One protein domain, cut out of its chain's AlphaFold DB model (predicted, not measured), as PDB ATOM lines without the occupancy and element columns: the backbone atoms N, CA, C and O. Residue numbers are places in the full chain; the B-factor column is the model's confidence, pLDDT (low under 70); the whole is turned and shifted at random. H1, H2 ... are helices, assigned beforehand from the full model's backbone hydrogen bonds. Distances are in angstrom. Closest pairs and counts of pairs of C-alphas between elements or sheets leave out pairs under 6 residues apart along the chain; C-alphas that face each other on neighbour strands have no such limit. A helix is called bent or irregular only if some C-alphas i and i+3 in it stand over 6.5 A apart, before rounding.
ATOM      1  N   THR A  32      -2.719 -66.468  11.029       79.81
ATOM      2  CA  THR A  32      -2.105 -65.132  11.094       79.81
ATOM      3  C   THR A  32      -2.718 -64.272  12.193       79.81
ATOM      4  O   THR A  32      -1.998 -63.503  12.825       79.81
ATOM      5  N   GLU A  33      -4.021 -64.422  12.451       83.69
ATOM      6  CA  GLU A  33      -4.697 -63.727  13.551       83.69
ATOM      7  C   GLU A  33      -4.273 -64.308  14.905       83.69
ATOM      8  O   GLU A  33      -3.935 -63.554  15.818       83.69
ATOM      9  N   ASP A  34      -4.205 -65.636  15.020       87.88
ATOM     10  CA  ASP A  34      -3.760 -66.310  16.243       87.88
ATOM     11  C   ASP A  34      -2.302 -65.993  16.588       87.88
ATOM     12  O   ASP A  34      -1.982 -65.706  17.744       87.88
ATOM     13  N   LEU A  35      -1.418 -65.960  15.585       89.00
ATOM     14  CA  LEU A  35      -0.030 -65.549  15.782       89.00
ATOM     15  C   LEU A  35       0.068 -64.078  16.216       89.00
ATOM     16  O   LEU A  35       0.847 -63.757  17.111       89.00
ATOM     17  N   ALA A  36      -0.737 -63.185  15.631       93.12
ATOM     18  CA  ALA A  36      -0.773 -61.783  16.043       93.12
ATOM     19  C   ALA A  36      -1.270 -61.618  17.492       93.12
ATOM     20  O   ALA A  36      -0.689 -60.836  18.244       93.12
ATOM     21  N   LYS A  37      -2.296 -62.376  17.910       91.44
ATOM     22  CA  LYS A  37      -2.781 -62.401  19.303       91.44
ATOM     23  C   LYS A  37      -1.709 -62.902  20.270       91.44
ATOM     24  O   LYS A  37      -1.493 -62.266  21.296       91.44
ATOM     25  N   TYR A  38      -1.016 -63.987  19.925       92.88
ATOM     26  CA  TYR A  38       0.088 -64.523  20.725       92.88
ATOM     27  C   TYR A  38       1.211 -63.492  20.906       92.88
ATOM     28  O   TYR A  38       1.633 -63.224  22.026       92.88
ATOM     29  N   ILE A  39       1.639 -62.845  19.816       94.44
ATOM     30  CA  ILE A  39       2.675 -61.805  19.868       94.44
ATOM     31  C   ILE A  39       2.226 -60.621  20.737       94.44
ATOM     32  O   ILE A  39       3.027 -60.095  21.506       94.44
ATOM     33  N   LEU A  40       0.962 -60.193  20.644       91.56
ATOM     34  CA  LEU A  40       0.427 -59.113  21.480       91.56
ATOM     35  C   LEU A  40       0.420 -59.468  22.972       91.56
ATOM     36  O   LEU A  40       0.705 -58.596  23.793       91.56
ATOM     37  N   GLU A  41       0.118 -60.718  23.319       90.81
ATOM     38  CA  GLU A  41       0.153 -61.184  24.707       90.81
ATOM     39  C   GLU A  41       1.583 -61.172  25.262       90.81
ATOM     40  O   GLU A  41       1.824 -60.586  26.316       90.81
ATOM     41  N   GLU A  42       2.553 -61.692  24.507       88.94
ATOM     42  CA  GLU A  42       3.973 -61.642  24.886       88.94
ATOM     43  C   GLU A  42       4.483 -60.194  25.021       88.94
ATOM     44  O   GLU A  42       5.170 -59.850  25.983       88.94
ATOM     45  N   ILE A  43       4.088 -59.294  24.111       88.44
ATOM     46  CA  ILE A  43       4.414 -57.861  24.219       88.44
ATOM     47  C   ILE A  43       3.817 -57.248  25.496       88.44
ATOM     48  O   ILE A  43       4.465 -56.406  26.126       88.44
ATOM     49  N   ASN A  44       2.603 -57.638  25.898       84.62
ATOM     50  CA  ASN A  44       1.986 -57.147  27.133       84.62
ATOM     51  C   ASN A  44       2.748 -57.613  28.379       84.62
ATOM     52  O   ASN A  44       2.944 -56.798  29.286       84.62
ATOM     53  N   VAL A  45       3.215 -58.867  28.406       82.81
ATOM     54  CA  VAL A  45       4.062 -59.403  29.486       82.81
ATOM     55  C   VAL A  45       5.344 -58.580  29.605       82.81
ATOM     56  O   VAL A  45       5.599 -58.002  30.664       82.81
ATOM     57  N   LEU A  46       6.078 -58.405  28.502       78.88
ATOM     58  CA  LEU A  46       7.320 -57.621  28.479       78.88
ATOM     59  C   LEU A  46       7.095 -56.165  28.920       78.88
ATOM     60  O   LEU A  46       7.837 -55.618  29.735       78.88
ATOM     61  N   LYS A  47       6.014 -55.530  28.454       80.31
ATOM     62  CA  LYS A  47       5.657 -54.161  28.855       80.31
ATOM     63  C   LYS A  47       5.323 -54.059  30.346       80.31
ATOM     64  O   LYS A  47       5.585 -53.024  30.974       80.31
ATOM     65  N   GLN A  48       4.699 -55.088  30.914       79.88
ATOM     66  CA  GLN A  48       4.373 -55.134  32.334       79.88
ATOM     67  C   GLN A  48       5.630 -55.314  33.191       79.88
ATOM     68  O   GLN A  48       5.754 -54.624  34.210       79.88
ATOM     69  N   GLU A  49       6.565 -56.162  32.764       79.94
ATOM     70  CA  GLU A  49       7.886 -56.310  33.384       79.94
ATOM     71  C   GLU A  49       8.643 -54.979  33.383       79.94
ATOM     72  O   GLU A  49       9.040 -54.511  34.453       79.94
ATOM     73  N   ASP A  50       8.724 -54.303  32.232       80.19
ATOM     74  CA  ASP A  50       9.358 -52.985  32.099       80.19
ATOM     75  C   ASP A  50       8.701 -51.945  33.018       80.19
ATOM     76  O   ASP A  50       9.370 -51.246  33.783       80.19
ATOM     77  N   THR A  51       7.365 -51.863  33.017       83.94
ATOM     78  CA  THR A  51       6.626 -50.913  33.868       83.94
ATOM     79  C   THR A  51       6.869 -51.186  35.351       83.94
ATOM     80  O   THR A  51       6.994 -50.258  36.159       83.94
ATOM     81  N   CYS A  52       6.921 -52.459  35.739       90.00
ATOM     82  CA  CYS A  52       7.142 -52.832  37.124       90.00
ATOM     83  C   CYS A  52       8.605 -52.606  37.544       90.00
ATOM     84  O   CYS A  52       8.831 -52.125  38.657       90.00
ATOM     85  N   LEU A  53       9.584 -52.857  36.670       89.38
ATOM     86  CA  LEU A  53      11.000 -52.570  36.915       89.38
ATOM     87  C   LEU A  53      11.215 -51.070  37.152       89.38
ATOM     88  O   LEU A  53      11.821 -50.686  38.156       89.38
ATOM     89  N   MET A  54      10.629 -50.221  36.303       87.75
ATOM     90  CA  MET A  54      10.677 -48.762  36.460       87.75
ATOM     91  C   MET A  54      10.104 -48.309  37.799       87.75
ATOM     92  O   MET A  54      10.716 -47.503  38.498       87.75
ATOM     93  N   ARG A  55       8.945 -48.850  38.197       90.69
ATOM     94  CA  ARG A  55       8.327 -48.537  39.496       90.69
ATOM     95  C   ARG A  55       9.242 -48.883  40.667       90.69
ATOM     96  O   ARG A  55       9.316 -48.112  41.621       90.69
ATOM     97  N   ILE A  56       9.946 -50.013  40.590       92.88
ATOM     98  CA  ILE A  56      10.898 -50.411  41.629       92.88
ATOM     99  C   ILE A  56      12.074 -49.430  41.669       92.88
ATOM    100  O   ILE A  56      12.398 -48.918  42.738       92.88
ATOM    101  N   ILE A  57      12.690 -49.125  40.523       91.50
ATOM    102  CA  ILE A  57      13.834 -48.204  40.448       91.50
ATOM    103  C   ILE A  57      13.457 -46.820  40.994       91.50
ATOM    104  O   ILE A  57      14.182 -46.281  41.834       91.50
ATOM    105  N   THR A  58      12.316 -46.268  40.574       91.31
ATOM    106  CA  THR A  58      11.815 -44.975  41.063       91.31
ATOM    107  C   THR A  58      11.561 -45.003  42.568       91.31
ATOM    108  O   THR A  58      12.038 -44.118  43.276       91.31
ATOM    109  N   GLY A  59      10.913 -46.046  43.096       93.88
ATOM    110  CA  GLY A  59      10.699 -46.164  44.539       93.88
ATOM    111  C   GLY A  59      12.011 -46.242  45.330       93.88
ATOM    112  O   GLY A  59      12.174 -45.546  46.332       93.88
ATOM    113  N   LEU A  60      13.009 -47.003  44.858       94.25
ATOM    114  CA  LEU A  60      14.333 -47.045  45.498       94.25
ATOM    115  C   LEU A  60      15.038 -45.678  45.466       94.25
ATOM    116  O   LEU A  60      15.760 -45.343  46.410       94.25
ATOM    117  N   LEU A  61      14.854 -44.891  44.399       91.69
ATOM    118  CA  LEU A  61      15.380 -43.525  44.308       91.69
ATOM    119  C   LEU A  61      14.737 -42.612  45.355       91.69
ATOM    120  O   LEU A  61      15.459 -41.891  46.046       91.69
ATOM    121  N   GLU A  62      13.416 -42.677  45.509       91.75
ATOM    122  CA  GLU A  62      12.670 -41.921  46.521       91.75
ATOM    123  C   GLU A  62      13.089 -42.312  47.946       91.75
ATOM    124  O   GLU A  62      13.253 -41.444  48.805       91.75
ATOM    125  N   PHE A  63      13.369 -43.596  48.199       95.12
ATOM    126  CA  PHE A  63      13.813 -44.066  49.513       95.12
ATOM    127  C   PHE A  63      15.179 -43.520  49.960       95.12
ATOM    128  O   PHE A  63      15.475 -43.545  51.158       95.12
ATOM    129  N   GLN A  64      16.011 -42.984  49.057       93.44
ATOM    130  CA  GLN A  64      17.370 -42.544  49.402       93.44
ATOM    131  C   GLN A  64      17.412 -41.489  50.512       93.44
ATOM    132  O   GLN A  64      18.232 -41.601  51.427       93.44
ATOM    133  N   VAL A  65      16.526 -40.489  50.462       93.94
ATOM    134  CA  VAL A  65      16.473 -39.425  51.480       93.94
ATOM    135  C   VAL A  65      16.078 -39.992  52.847       93.94
ATOM    136  O   VAL A  65      16.669 -39.646  53.869       93.94
ATOM    137  N   TYR A  66      15.152 -40.947  52.875       95.38
ATOM    138  CA  TYR A  66      14.690 -41.577  54.108       95.38
ATOM    139  C   TYR A  66      15.744 -42.513  54.711       95.38
ATOM    140  O   TYR A  66      15.932 -42.531  55.926       95.38
ATOM    141  N   ILE A  67      16.487 -43.246  53.880       95.31
ATOM    142  CA  ILE A  67      17.591 -44.102  54.334       95.31
ATOM    143  C   ILE A  67      18.732 -43.261  54.924       95.31
ATOM    144  O   ILE A  67      19.320 -43.635  55.943       95.31
ATOM    145  N   GLU A  68      19.023 -42.098  54.338       94.31
ATOM    146  CA  GLU A  68      19.998 -41.161  54.902       94.31
ATOM    147  C   GLU A  68      19.542 -40.630  56.273       94.31
ATOM    148  O   GLU A  68      20.345 -40.549  57.205       94.31
ATOM    149  N   PHE A  69      18.241 -40.371  56.447       95.00
ATOM    150  CA  PHE A  69      17.672 -40.022  57.750       95.00
ATOM    151  C   PHE A  69      17.828 -41.166  58.767       95.00
ATOM    152  O   PHE A  69      18.252 -40.917  59.901       95.00
ATOM    153  N   LEU A  70      17.560 -42.419  58.378       95.00
ATOM    154  CA  LEU A  70      17.733 -43.586  59.253       95.00
ATOM    155  C   LEU A  70      19.165 -43.694  59.784       95.00
ATOM    156  O   LEU A  70      19.355 -43.885  60.985       95.00
ATOM    157  N   LYS A  71      20.176 -43.502  58.927       92.88
ATOM    158  CA  LYS A  71      21.598 -43.573  59.308       92.88
ATOM    159  C   LYS A  71      21.932 -42.692  60.512       92.88
ATOM    160  O   LYS A  71      22.689 -43.100  61.398       92.88
ATOM    161  N   ASN A  72      21.332 -41.509  60.586       90.56
ATOM    162  CA  ASN A  72      21.587 -40.561  61.664       90.56
ATOM    163  C   ASN A  72      20.747 -40.859  62.916       90.56
ATOM    164  O   ASN A  72      21.228 -40.624  64.022       90.56
ATOM    165  N   ASN A  73      19.572 -41.478  62.764       92.50
ATOM    166  CA  ASN A  73      18.561 -41.583  63.823       92.50
ATOM    167  C   ASN A  73      18.359 -42.992  64.418       92.50
ATOM    168  O   ASN A  73      17.582 -43.138  65.357       92.50
ATOM    169  N   VAL A  74      19.048 -44.028  63.924       94.12
ATOM    170  CA  VAL A  74      19.060 -45.358  64.570       94.12
ATOM    171  C   VAL A  74      20.328 -45.591  65.391       94.12
ATOM    172  O   VAL A  74      21.389 -45.053  65.069       94.12
ATOM    173  N   ASN A  75      20.228 -46.428  66.426       92.00
ATOM    174  CA  ASN A  75      21.371 -46.810  67.263       92.00
ATOM    175  C   ASN A  75      22.324 -47.754  66.518       92.00
ATOM    176  O   ASN A  75      23.540 -47.582  66.576       92.00
ATOM    177  N   GLU A  76      21.774 -48.715  65.773       95.38
ATOM    178  CA  GLU A  76      22.547 -49.729  65.059       95.38
ATOM    179  C   GLU A  76      23.122 -49.173  63.745       95.38
ATOM    180  O   GLU A  76      22.581 -49.362  62.648       95.38
ATOM    181  N   LYS A  77      24.224 -48.424  63.858       92.88
ATOM    182  CA  LYS A  77      24.857 -47.734  62.723       92.88
ATOM    183  C   LYS A  77      25.371 -48.697  61.654       92.88
ATOM    184  O   LYS A  77      25.381 -48.324  60.480       92.88
ATOM    185  N   SER A  78      25.789 -49.909  62.034       94.69
ATOM    186  CA  SER A  78      26.304 -50.903  61.085       94.69
ATOM    187  C   SER A  78      25.199 -51.392  60.146       94.69
ATOM    188  O   SER A  78      25.355 -51.339  58.926       94.69
ATOM    189  N   SER A  79      24.031 -51.729  60.705       94.50
ATOM    190  CA  SER A  79      22.862 -52.157  59.933       94.50
ATOM    191  C   SER A  79      22.336 -51.031  59.046       94.50
ATOM    192  O   SER A  79      22.042 -51.262  57.877       94.50
ATOM    193  N   ALA A  80      22.296 -49.789  59.540       94.56
ATOM    194  CA  ALA A  80      21.874 -48.651  58.720       94.56
ATOM    195  C   ALA A  80      22.781 -48.428  57.499       94.56
ATOM    196  O   ALA A  80      22.297 -48.147  56.401       94.56
ATOM    197  N   ARG A  81      24.102 -48.590  57.668       94.69
ATOM    198  CA  ARG A  81      25.058 -48.539  56.553       94.69
ATOM    199  C   ARG A  81      24.847 -49.693  55.576       94.69
ATOM    200  O   ARG A  81      24.860 -49.454  54.372       94.69
ATOM    201  N   ALA A  82      24.620 -50.907  56.075       96.31
ATOM    202  CA  ALA A  82      24.343 -52.068  55.232       96.31
ATOM    203  C   ALA A  82      23.083 -51.858  54.375       96.31
ATOM    204  O   ALA A  82      23.128 -52.079  53.167       96.31
ATOM    205  N   VAL A  83      22.002 -51.331  54.961       96.50
ATOM    206  CA  VAL A  83      20.767 -50.981  54.236       96.50
ATOM    207  C   VAL A  83      21.034 -49.932  53.153       96.50
ATOM    208  O   VAL A  83      20.571 -50.086  52.023       96.50
ATOM    209  N   GLN A  84      21.820 -48.893  53.453       94.81
ATOM    210  CA  GLN A  84      22.177 -47.860  52.475       94.81
ATOM    211  C   GLN A  84      22.984 -48.415  51.297       94.81
ATOM    212  O   GLN A  84      22.660 -48.134  50.141       94.81
ATOM    213  N   ILE A  85      24.031 -49.188  51.582       95.44
ATOM    214  CA  ILE A  85      24.895 -49.777  50.554       95.44
ATOM    215  C   ILE A  85      24.100 -50.781  49.718       95.44
ATOM    216  O   ILE A  85      24.125 -50.701  48.492       95.44
ATOM    217  N   GLY A  86      23.346 -51.671  50.369       95.94
ATOM    218  CA  GLY A  86      22.525 -52.681  49.706       95.94
ATOM    219  C   GLY A  86      21.463 -52.067  48.795       95.94
ATOM    220  O   GLY A  86      21.325 -52.490  47.654       95.94
ATOM    221  N   THR A  87      20.782 -51.010  49.246       95.12
ATOM    222  CA  THR A  87      19.773 -50.307  48.432       95.12
ATOM    223  C   THR A  87      20.392 -49.653  47.196       95.12
ATOM    224  O   THR A  87      19.839 -49.750  46.100       95.12
ATOM    225  N   LYS A  88      21.567 -49.023  47.339       93.69
ATOM    226  CA  LYS A  88      22.299 -48.448  46.199       93.69
ATOM    227  C   LYS A  88      22.750 -49.525  45.215       93.69
ATOM    228  O   LYS A  88      22.574 -49.350  44.015       93.69
ATOM    229  N   ALA A  89      23.294 -50.636  45.711       95.12
ATOM    230  CA  ALA A  89      23.704 -51.757  44.872       95.12
ATOM    231  C   ALA A  89      22.510 -52.364  44.119       95.12
ATOM    232  O   ALA A  89      22.593 -52.562  42.911       95.12
ATOM    233  N   LEU A  90      21.382 -52.584  44.803       94.12
ATOM    234  CA  LEU A  90      20.150 -53.092  44.199       94.12
ATOM    235  C   LEU A  90      19.661 -52.192  43.065       94.12
ATOM    236  O   LEU A  90      19.388 -52.674  41.972       94.12
ATOM    237  N   MET A  91      19.604 -50.884  43.299       91.50
ATOM    238  CA  MET A  91      19.203 -49.920  42.277       91.50
ATOM    239  C   MET A  91      20.123 -49.959  41.049       91.50
ATOM    240  O   MET A  91      19.632 -49.904  39.926       91.50
ATOM    241  N   LEU A  92      21.441 -50.071  41.245       90.50
ATOM    242  CA  LEU A  92      22.398 -50.190  40.140       90.50
ATOM    243  C   LEU A  92      22.200 -51.488  39.348       90.50
ATOM    244  O   LEU A  92      22.220 -51.443  38.123       90.50
ATOM    245  N   MET A  93      21.967 -52.613  40.027       90.06
ATOM    246  CA  MET A  93      21.673 -53.892  39.368       90.06
ATOM    247  C   MET A  93      20.371 -53.825  38.560       90.06
ATOM    248  O   MET A  93      20.328 -54.283  37.424       90.06
ATOM    249  N   LEU A  94      19.321 -53.208  39.106       88.56
ATOM    250  CA  LEU A  94      18.037 -53.071  38.413       88.56
ATOM    251  C   LEU A  94      18.127 -52.142  37.197       88.56
ATOM    252  O   LEU A  94      17.564 -52.461  36.158       88.56
ATOM    253  N   LYS A  95      18.896 -51.049  37.282       85.75
ATOM    254  CA  LYS A  95      19.166 -50.167  36.134       85.75
ATOM    255  C   LYS A  95      19.919 -50.859  34.997       85.75
ATOM    256  O   LYS A  95      19.772 -50.464  33.852       85.75
ATOM    257  N   GLN A  96      20.719 -51.885  35.288       83.88
ATOM    258  CA  GLN A  96      21.367 -52.685  34.240       83.88
ATOM    259  C   GLN A  96      20.382 -53.607  33.510       83.88
ATOM    260  O   GLN A  96      20.638 -53.968  32.367       83.88
ATOM    261  N   LYS A  97      19.267 -53.979  34.155       79.69
ATOM    262  CA  LYS A  97      18.182 -54.766  33.547       79.69
ATOM    263  C   LYS A  97      17.248 -53.900  32.686       79.69
ATOM    264  O   LYS A  97      16.406 -54.429  31.975       79.69
ATOM    265  N   GLU A  98      17.396 -52.579  32.734       72.75
ATOM    266  CA  GLU A  98      16.632 -51.635  31.923       72.75
ATOM    267  C   GLU A  98      17.098 -51.723  30.455       72.75
ATOM    268  O   GLU A  98      18.120 -51.152  30.073       72.75
ATOM    269  N   THR A  99      16.371 -52.481  29.628       61.44
ATOM    270  CA  THR A  99      16.703 -52.739  28.207       61.44
ATOM    271  C   THR A  99      16.760 -51.454  27.364       61.44
ATOM    272  O   THR A  99      17.447 -51.396  26.345       61.44
ATOM    273  N   TYR A 100      16.079 -50.393  27.807       62.91
ATOM    274  CA  TYR A 100      16.163 -49.044  27.256       62.91
ATOM    275  C   TYR A 100      16.086 -48.036  28.406       62.91
ATOM    276  O   TYR A 100      15.178 -48.171  29.225       62.91
ATOM    277  N   PRO A 101      16.969 -47.023  28.483       55.53
ATOM    278  CA  PRO A 101      16.882 -46.010  29.525       55.53
ATOM    279  C   PRO A 101      15.594 -45.209  29.327       55.53
ATOM    280  O   PRO A 101      15.511 -44.325  28.470       55.53
ATOM    281  N   SER A 102      14.570 -45.523  30.114       54.03
ATOM    282  CA  SER A 102      13.420 -44.646  30.244       54.03
ATOM    283  C   SER A 102      13.860 -43.440  31.053       54.03
ATOM    284  O   SER A 102      14.746 -43.506  31.907       54.03
ATOM    285  N   ILE A 103      13.255 -42.298  30.762       52.25
ATOM    286  CA  ILE A 103      13.515 -41.037  31.447       52.25
ATOM    287  C   ILE A 103      12.956 -41.177  32.869       52.25
ATOM    288  O   ILE A 103      11.858 -40.713  33.162       52.25
ATOM    289  N   VAL A 104      13.673 -41.873  33.753       55.47
ATOM    290  CA  VAL A 104      13.352 -41.932  35.175       55.47
ATOM    291  C   VAL A 104      13.539 -40.511  35.702       55.47
ATOM    292  O   VAL A 104      14.665 -39.999  35.656       55.47
ATOM    293  N   PRO A 105      12.478 -39.833  36.178       53.69
ATOM    294  CA  PRO A 105      12.612 -38.507  36.751       53.69
ATOM    295  C   PRO A 105      13.487 -38.628  37.992       53.69
ATOM    296  O   PRO A 105      13.084 -39.181  39.015       53.69
ATOM    297  N   THR A 106      14.724 -38.156  37.889       54.50
ATOM    298  CA  THR A 106      15.607 -38.053  39.046       54.50
ATOM    299  C   THR A 106      14.927 -37.124  40.053       54.50
ATOM    300  O   THR A 106      14.564 -36.010  39.667       54.50
ATOM    301  N   PRO A 107      14.712 -37.543  41.311       57.75
ATOM    302  CA  PRO A 107      14.066 -36.681  42.290       57.75
ATOM    303  C   PRO A 107      14.881 -35.396  42.470       57.75
ATOM    304  O   PRO A 107      16.107 -35.450  42.594       57.75
ATOM    305  N   ASP A 108      14.196 -34.248  42.462       62.19
ATOM    306  CA  ASP A 108      14.828 -32.933  42.582       62.19
ATOM    307  C   ASP A 108      15.642 -32.850  43.892       62.19
ATOM    308  O   ASP A 108      15.078 -32.992  44.988       62.19
ATOM    309  N   PRO A 109      16.968 -32.623  43.814       64.62
ATOM    310  CA  PRO A 109      17.832 -32.576  44.989       64.62
ATOM    311  C   PRO A 109      17.438 -31.462  45.972       64.62
ATOM    312  O   PRO A 109      17.684 -31.597  47.174       64.62
ATOM    313  N   THR A 110      16.784 -30.397  45.494       69.38
ATOM    314  CA  THR A 110      16.353 -29.256  46.317       69.38
ATOM    315  C   THR A 110      15.217 -29.644  47.266       69.38
ATOM    316  O   THR A 110      15.271 -29.349  48.465       69.38
ATOM    317  N   SER A 111      14.222 -30.381  46.764       76.94
ATOM    318  CA  SER A 111      13.101 -30.895  47.561       76.94
ATOM    319  C   SER A 111      13.559 -31.868  48.662       76.94
ATOM    320  O   SER A 111      13.150 -31.751  49.823       76.94
ATOM    321  N   ASN A 112      14.504 -32.762  48.346       83.50
ATOM    322  CA  ASN A 112      15.047 -33.729  49.308       83.50
ATOM    323  C   ASN A 112      15.811 -33.064  50.467       83.50
ATOM    324  O   ASN A 112      15.711 -33.514  51.611       83.50
ATOM    325  N   ALA A 113      16.549 -31.984  50.200       86.12
ATOM    326  CA  ALA A 113      17.269 -31.246  51.237       86.12
ATOM    327  C   ALA A 113      16.307 -30.584  52.240       86.12
ATOM    328  O   ALA A 113      16.495 -30.705  53.453       86.12
ATOM    329  N   SER A 114      15.241 -29.944  51.749       89.56
ATOM    330  CA  SER A 114      14.210 -29.333  52.600       89.56
ATOM    331  C   SER A 114      13.487 -30.374  53.463       89.56
ATOM    332  O   SER A 114      13.324 -30.188  54.674       89.56
ATOM    333  N   LEU A 115      13.124 -31.516  52.866       92.25
ATOM    334  CA  LEU A 115      12.512 -32.634  53.581       92.25
ATOM    335  C   LEU A 115      13.420 -33.155  54.703       92.25
ATOM    336  O   LEU A 115      12.956 -33.332  55.829       92.25
ATOM    337  N   MET A 116      14.712 -33.345  54.427       92.12
ATOM    338  CA  MET A 116      15.683 -33.801  55.423       92.12
ATOM    339  C   MET A 116      15.758 -32.852  56.625       92.12
ATOM    340  O   MET A 116      15.702 -33.310  57.767       92.12
ATOM    341  N   VAL A 117      15.825 -31.537  56.386       93.44
ATOM    342  CA  VAL A 117      15.827 -30.524  57.458       93.44
ATOM    343  C   VAL A 117      14.559 -30.634  58.305       93.44
ATOM    344  O   VAL A 117      14.642 -30.672  59.532       93.44
ATOM    345  N   LYS A 118      13.392 -30.761  57.661       93.62
ATOM    346  CA  LYS A 118      12.104 -30.907  58.354       93.62
ATOM    347  C   LYS A 118      12.022 -32.188  59.184       93.62
ATOM    348  O   LYS A 118      11.436 -32.175  60.260       93.62
ATOM    349  N   MET A 119      12.582 -33.297  58.703       93.81
ATOM    350  CA  MET A 119      12.617 -34.557  59.454       93.81
ATOM    351  C   MET A 119      13.577 -34.479  60.648       93.81
ATOM    352  O   MET A 119      13.281 -35.014  61.714       93.81
ATOM    353  N   GLN A 120      14.714 -33.795  60.498       91.88
ATOM    354  CA  GLN A 120      15.703 -33.634  61.568       91.88
ATOM    355  C   GLN A 120      15.257 -32.660  62.668       91.88
ATOM    356  O   GLN A 120      15.647 -32.847  63.821       91.88
ATOM    357  N   SER A 121      14.431 -31.662  62.341       94.44
ATOM    358  CA  SER A 121      13.902 -30.687  63.306       94.44
ATOM    359  C   SER A 121      12.711 -31.191  64.130       94.44
ATOM    360  O   SER A 121      12.230 -30.471  65.002       94.44
ATOM    361  N   GLN A 122      12.233 -32.415  63.881       95.19
ATOM    362  CA  GLN A 122      11.162 -33.041  64.659       95.19
ATOM    363  C   GLN A 122      11.557 -33.240  66.131       95.19
ATOM    364  O   GLN A 122      12.725 -33.443  66.461       95.19
ATOM    365  N   GLU A 123      10.566 -33.276  67.020       95.69
ATOM    366  CA  GLU A 123      10.772 -33.721  68.401       95.69
ATOM    367  C   GLU A 123      11.216 -35.192  68.456       95.69
ATOM    368  O   GLU A 123      10.888 -35.998  67.583       95.69
ATOM    369  N   GLU A 124      11.929 -35.580  69.517       94.31
ATOM    370  CA  GLU A 124      12.528 -36.920  69.634       94.31
ATOM    371  C   GLU A 124      11.516 -38.071  69.558       94.31
ATOM    372  O   GLU A 124      11.795 -39.122  68.972       94.31
ATOM    373  N   TRP A 125      10.314 -37.900  70.113       95.81
ATOM    374  CA  TRP A 125       9.268 -38.920  69.997       95.81
ATOM    375  C   TRP A 125       8.811 -39.082  68.540       95.81
ATOM    376  O   TRP A 125       8.621 -40.209  68.075       95.81
ATOM    377  N   LEU A 126       8.682 -37.970  67.809       96.12
ATOM    378  CA  LEU A 126       8.212 -37.955  66.431       96.12
ATOM    379  C   LEU A 126       9.281 -38.539  65.507       96.12
ATOM    380  O   LEU A 126       8.948 -39.369  64.667       96.12
ATOM    381  N   LYS A 127      10.568 -38.249  65.748       94.94
ATOM    382  CA  LYS A 127      11.680 -38.924  65.057       94.94
ATOM    383  C   LYS A 127      11.600 -40.440  65.201       94.94
ATOM    384  O   LYS A 127      11.724 -41.151  64.206       94.94
ATOM    385  N   LYS A 128      11.339 -40.960  66.407       95.56
ATOM    386  CA  LYS A 128      11.184 -42.411  66.638       95.56
ATOM    387  C   LYS A 128       9.993 -42.998  65.877       95.56
ATOM    388  O   LYS A 128      10.074 -44.128  65.391       95.56
ATOM    389  N   VAL A 129       8.885 -42.265  65.772       96.56
ATOM    390  CA  VAL A 129       7.732 -42.673  64.952       96.56
ATOM    391  C   VAL A 129       8.106 -42.676  63.468       96.56
ATOM    392  O   VAL A 129       7.909 -43.692  62.809       96.56
ATOM    393  N   THR A 130       8.728 -41.605  62.975       96.44
ATOM    394  CA  THR A 130       9.213 -41.474  61.596       96.44
ATOM    395  C   THR A 130      10.168 -42.611  61.223       96.44
ATOM    396  O   THR A 130       9.969 -43.257  60.199       96.44
ATOM    397  N   VAL A 131      11.143 -42.938  62.081       96.94
ATOM    398  CA  VAL A 131      12.045 -44.091  61.894       96.94
ATOM    399  C   VAL A 131      11.256 -45.391  61.717       96.94
ATOM    400  O   VAL A 131      11.521 -46.136  60.777       96.94
ATOM    401  N   ARG A 132      10.267 -45.665  62.579       97.06
ATOM    402  CA  ARG A 132       9.459 -46.896  62.492       97.06
ATOM    403  C   ARG A 132       8.642 -46.973  61.204       97.06
ATOM    404  O   ARG A 132       8.583 -48.042  60.602       97.06
ATOM    405  N   LEU A 133       8.040 -45.863  60.781       97.75
ATOM    406  CA  LEU A 133       7.258 -45.803  59.544       97.75
ATOM    407  C   LEU A 133       8.135 -46.036  58.311       97.75
ATOM    408  O   LEU A 133       7.765 -46.829  57.449       97.75
ATOM    409  N   ILE A 134       9.315 -45.410  58.256       97.12
ATOM    410  CA  ILE A 134      10.264 -45.607  57.153       97.12
ATOM    411  C   ILE A 134      10.721 -47.061  57.099       97.12
ATOM    412  O   ILE A 134      10.698 -47.656  56.027       97.12
ATOM    413  N   LEU A 135      11.124 -47.642  58.236       97.19
ATOM    414  CA  LEU A 135      11.580 -49.032  58.282       97.19
ATOM    415  C   LEU A 135      10.495 -49.994  57.792       97.19
ATOM    416  O   LEU A 135      10.789 -50.845  56.959       97.19
ATOM    417  N   ARG A 136       9.247 -49.824  58.251       98.19
ATOM    418  CA  ARG A 136       8.122 -50.655  57.804       98.19
ATOM    419  C   ARG A 136       7.860 -50.493  56.308       98.19
ATOM    420  O   ARG A 136       7.764 -51.483  55.600       98.19
ATOM    421  N   SER A 137       7.791 -49.255  55.826       97.81
ATOM    422  CA  SER A 137       7.530 -48.989  54.412       97.81
ATOM    423  C   SER A 137       8.639 -49.528  53.507       97.81
ATOM    424  O   SER A 137       8.342 -50.027  52.426       97.81
ATOM    425  N   LEU A 138       9.901 -49.434  53.936       97.12
ATOM    426  CA  LEU A 138      11.038 -49.972  53.194       97.12
ATOM    427  C   LEU A 138      11.019 -51.505  53.189       97.12
ATOM    428  O   LEU A 138      11.277 -52.109  52.153       97.12
ATOM    429  N   GLU A 139      10.689 -52.134  54.318       97.69
ATOM    430  CA  GLU A 139      10.510 -53.585  54.408       97.69
ATOM    431  C   GLU A 139       9.415 -54.069  53.449       97.69
ATOM    432  O   GLU A 139       9.679 -54.938  52.618       97.69
ATOM    433  N   ASP A 140       8.226 -53.465  53.501       97.88
ATOM    434  CA  ASP A 140       7.096 -53.820  52.636       97.88
ATOM    435  C   ASP A 140       7.456 -53.636  51.150       97.88
ATOM    436  O   ASP A 140       7.174 -54.500  50.313       97.88
ATOM    437  N   PHE A 141       8.153 -52.545  50.818       97.44
ATOM    438  CA  PHE A 141       8.609 -52.263  49.458       97.44
ATOM    439  C   PHE A 141       9.649 -53.274  48.956       97.44
ATOM    440  O   PHE A 141       9.579 -53.734  47.812       97.44
ATOM    441  N   LEU A 142      10.612 -53.663  49.794       96.06
ATOM    442  CA  LEU A 142      11.616 -54.664  49.433       96.06
ATOM    443  C   LEU A 142      11.004 -56.067  49.334       96.06
ATOM    444  O   LEU A 142      11.363 -56.822  48.432       96.06
ATOM    445  N   GLN A 143      10.035 -56.411  50.186       96.19
ATOM    446  CA  GLN A 143       9.281 -57.659  50.051       96.19
ATOM    447  C   GLN A 143       8.491 -57.701  48.738       96.19
ATOM    448  O   GLN A 143       8.501 -58.727  48.053       96.19
ATOM    449  N   TYR A 144       7.841 -56.595  48.363       94.94
ATOM    450  CA  TYR A 144       7.216 -56.453  47.050       94.94
ATOM    451  C   TYR A 144       8.243 -56.628  45.927       94.94
ATOM    452  O   TYR A 144       8.019 -57.422  45.019       94.94
ATOM    453  N   THR A 145       9.395 -55.962  46.031       93.94
ATOM    454  CA  THR A 145      10.482 -56.033  45.044       93.94
ATOM    455  C   THR A 145      10.955 -57.468  44.827       93.94
ATOM    456  O   THR A 145      11.044 -57.909  43.688       93.94
ATOM    457  N   VAL A 146      11.176 -58.231  45.903       93.44
ATOM    458  CA  VAL A 146      11.571 -59.650  45.832       93.44
ATOM    459  C   VAL A 146      10.497 -60.519  45.173       93.44
ATOM    460  O   VAL A 146      10.818 -61.503  44.510       93.44
ATOM    461  N   ARG A 147       9.211 -60.210  45.374       93.19
ATOM    462  CA  ARG A 147       8.115 -60.939  44.717       93.19
ATOM    463  C   ARG A 147       8.044 -60.597  43.234       93.19
ATOM    464  O   ARG A 147       7.967 -61.510  42.422       93.19
ATOM    465  N   ALA A 148       8.110 -59.312  42.900       89.31
ATOM    466  CA  ALA A 148       8.086 -58.828  41.527       89.31
ATOM    467  C   ALA A 148       9.277 -59.366  40.724       89.31
ATOM    468  O   ALA A 148       9.084 -59.871  39.629       89.31
ATOM    469  N   SER A 149      10.480 -59.384  41.304       84.44
ATOM    470  CA  SER A 149      11.693 -59.869  40.635       84.44
ATOM    471  C   SER A 149      11.707 -61.372  40.336       84.44
ATOM    472  O   SER A 149      12.642 -61.841  39.705       84.44
ATOM    473  N   ARG A 150      10.756 -62.155  40.861       85.25
ATOM    474  CA  ARG A 150      10.579 -63.576  40.496       85.25
ATOM    475  C   ARG A 150       9.677 -63.757  39.279       85.25
ATOM    476  O   ARG A 150       9.634 -64.849  38.729       85.25
TER     477      ARG A 150
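This is residues 32 to 150 of the 152 residues of the protein "Interleukin-6" of Tupaia chinensis (UniProt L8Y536). One long, bent helix, H1, makes the axis of the domain: its first residues, 32 to 48, stick out as a free arm, while H2, H3 and H4 pack round its later part on different sides. The printed part has 119 residues, 99 of them in four named helices, in order H1, H2, H3, H4, with no named strand; the class is all helix. It is loose, with a radius of gyration of the C-alphas of 18.2 A, and spans 67 by 28 by 22 A, the free arm making much of the length.

H1, residues 32 to 73, was assigned as one helix by its hydrogen bonds but is bent: C-alphas 62 and 65 are 6.7 A apart. Arm H1a, residues 32 to 62, begins at C-alpha 32 (-2.105, -65.132, 11.094) and measures 44.9 A; arm H1b, residues 65 to 73, measures 12.7 A. H2 is residues 77 to 96, 29.1 A; H3 is 109 to 120, 16.7 A; H4 is 124 to 148, 35.9 A, ending at C-alpha 148 (8.086, -58.828, 41.527).

H1 is the hub, touching three helices. H1b and H2 form a helical hairpin, closest at the C-alphas of Lys 71 and Ala 80, 5.1 A, with a shallow tilt of 16 degrees. H1b touches H3, closest C-alphas Val 65 and Asn 112, 6.3 A, and H4, closest C-alphas Leu 70 and Val 131, 6.3 A, at a steep tilt of 49 degrees. H2 and H4 are apart. Every O i to N i+4 pair is within hydrogen-bond range in H1a, H2, H3 and H4; in H1b 4 of 5 are.

The C-alphas of Thr 32 and Glu 124, the two farthest apart, are 66.6 A apart. The printed part has no cut. The link from H2 to H3 is long, and residues 99 to 110 have pLDDT under 70.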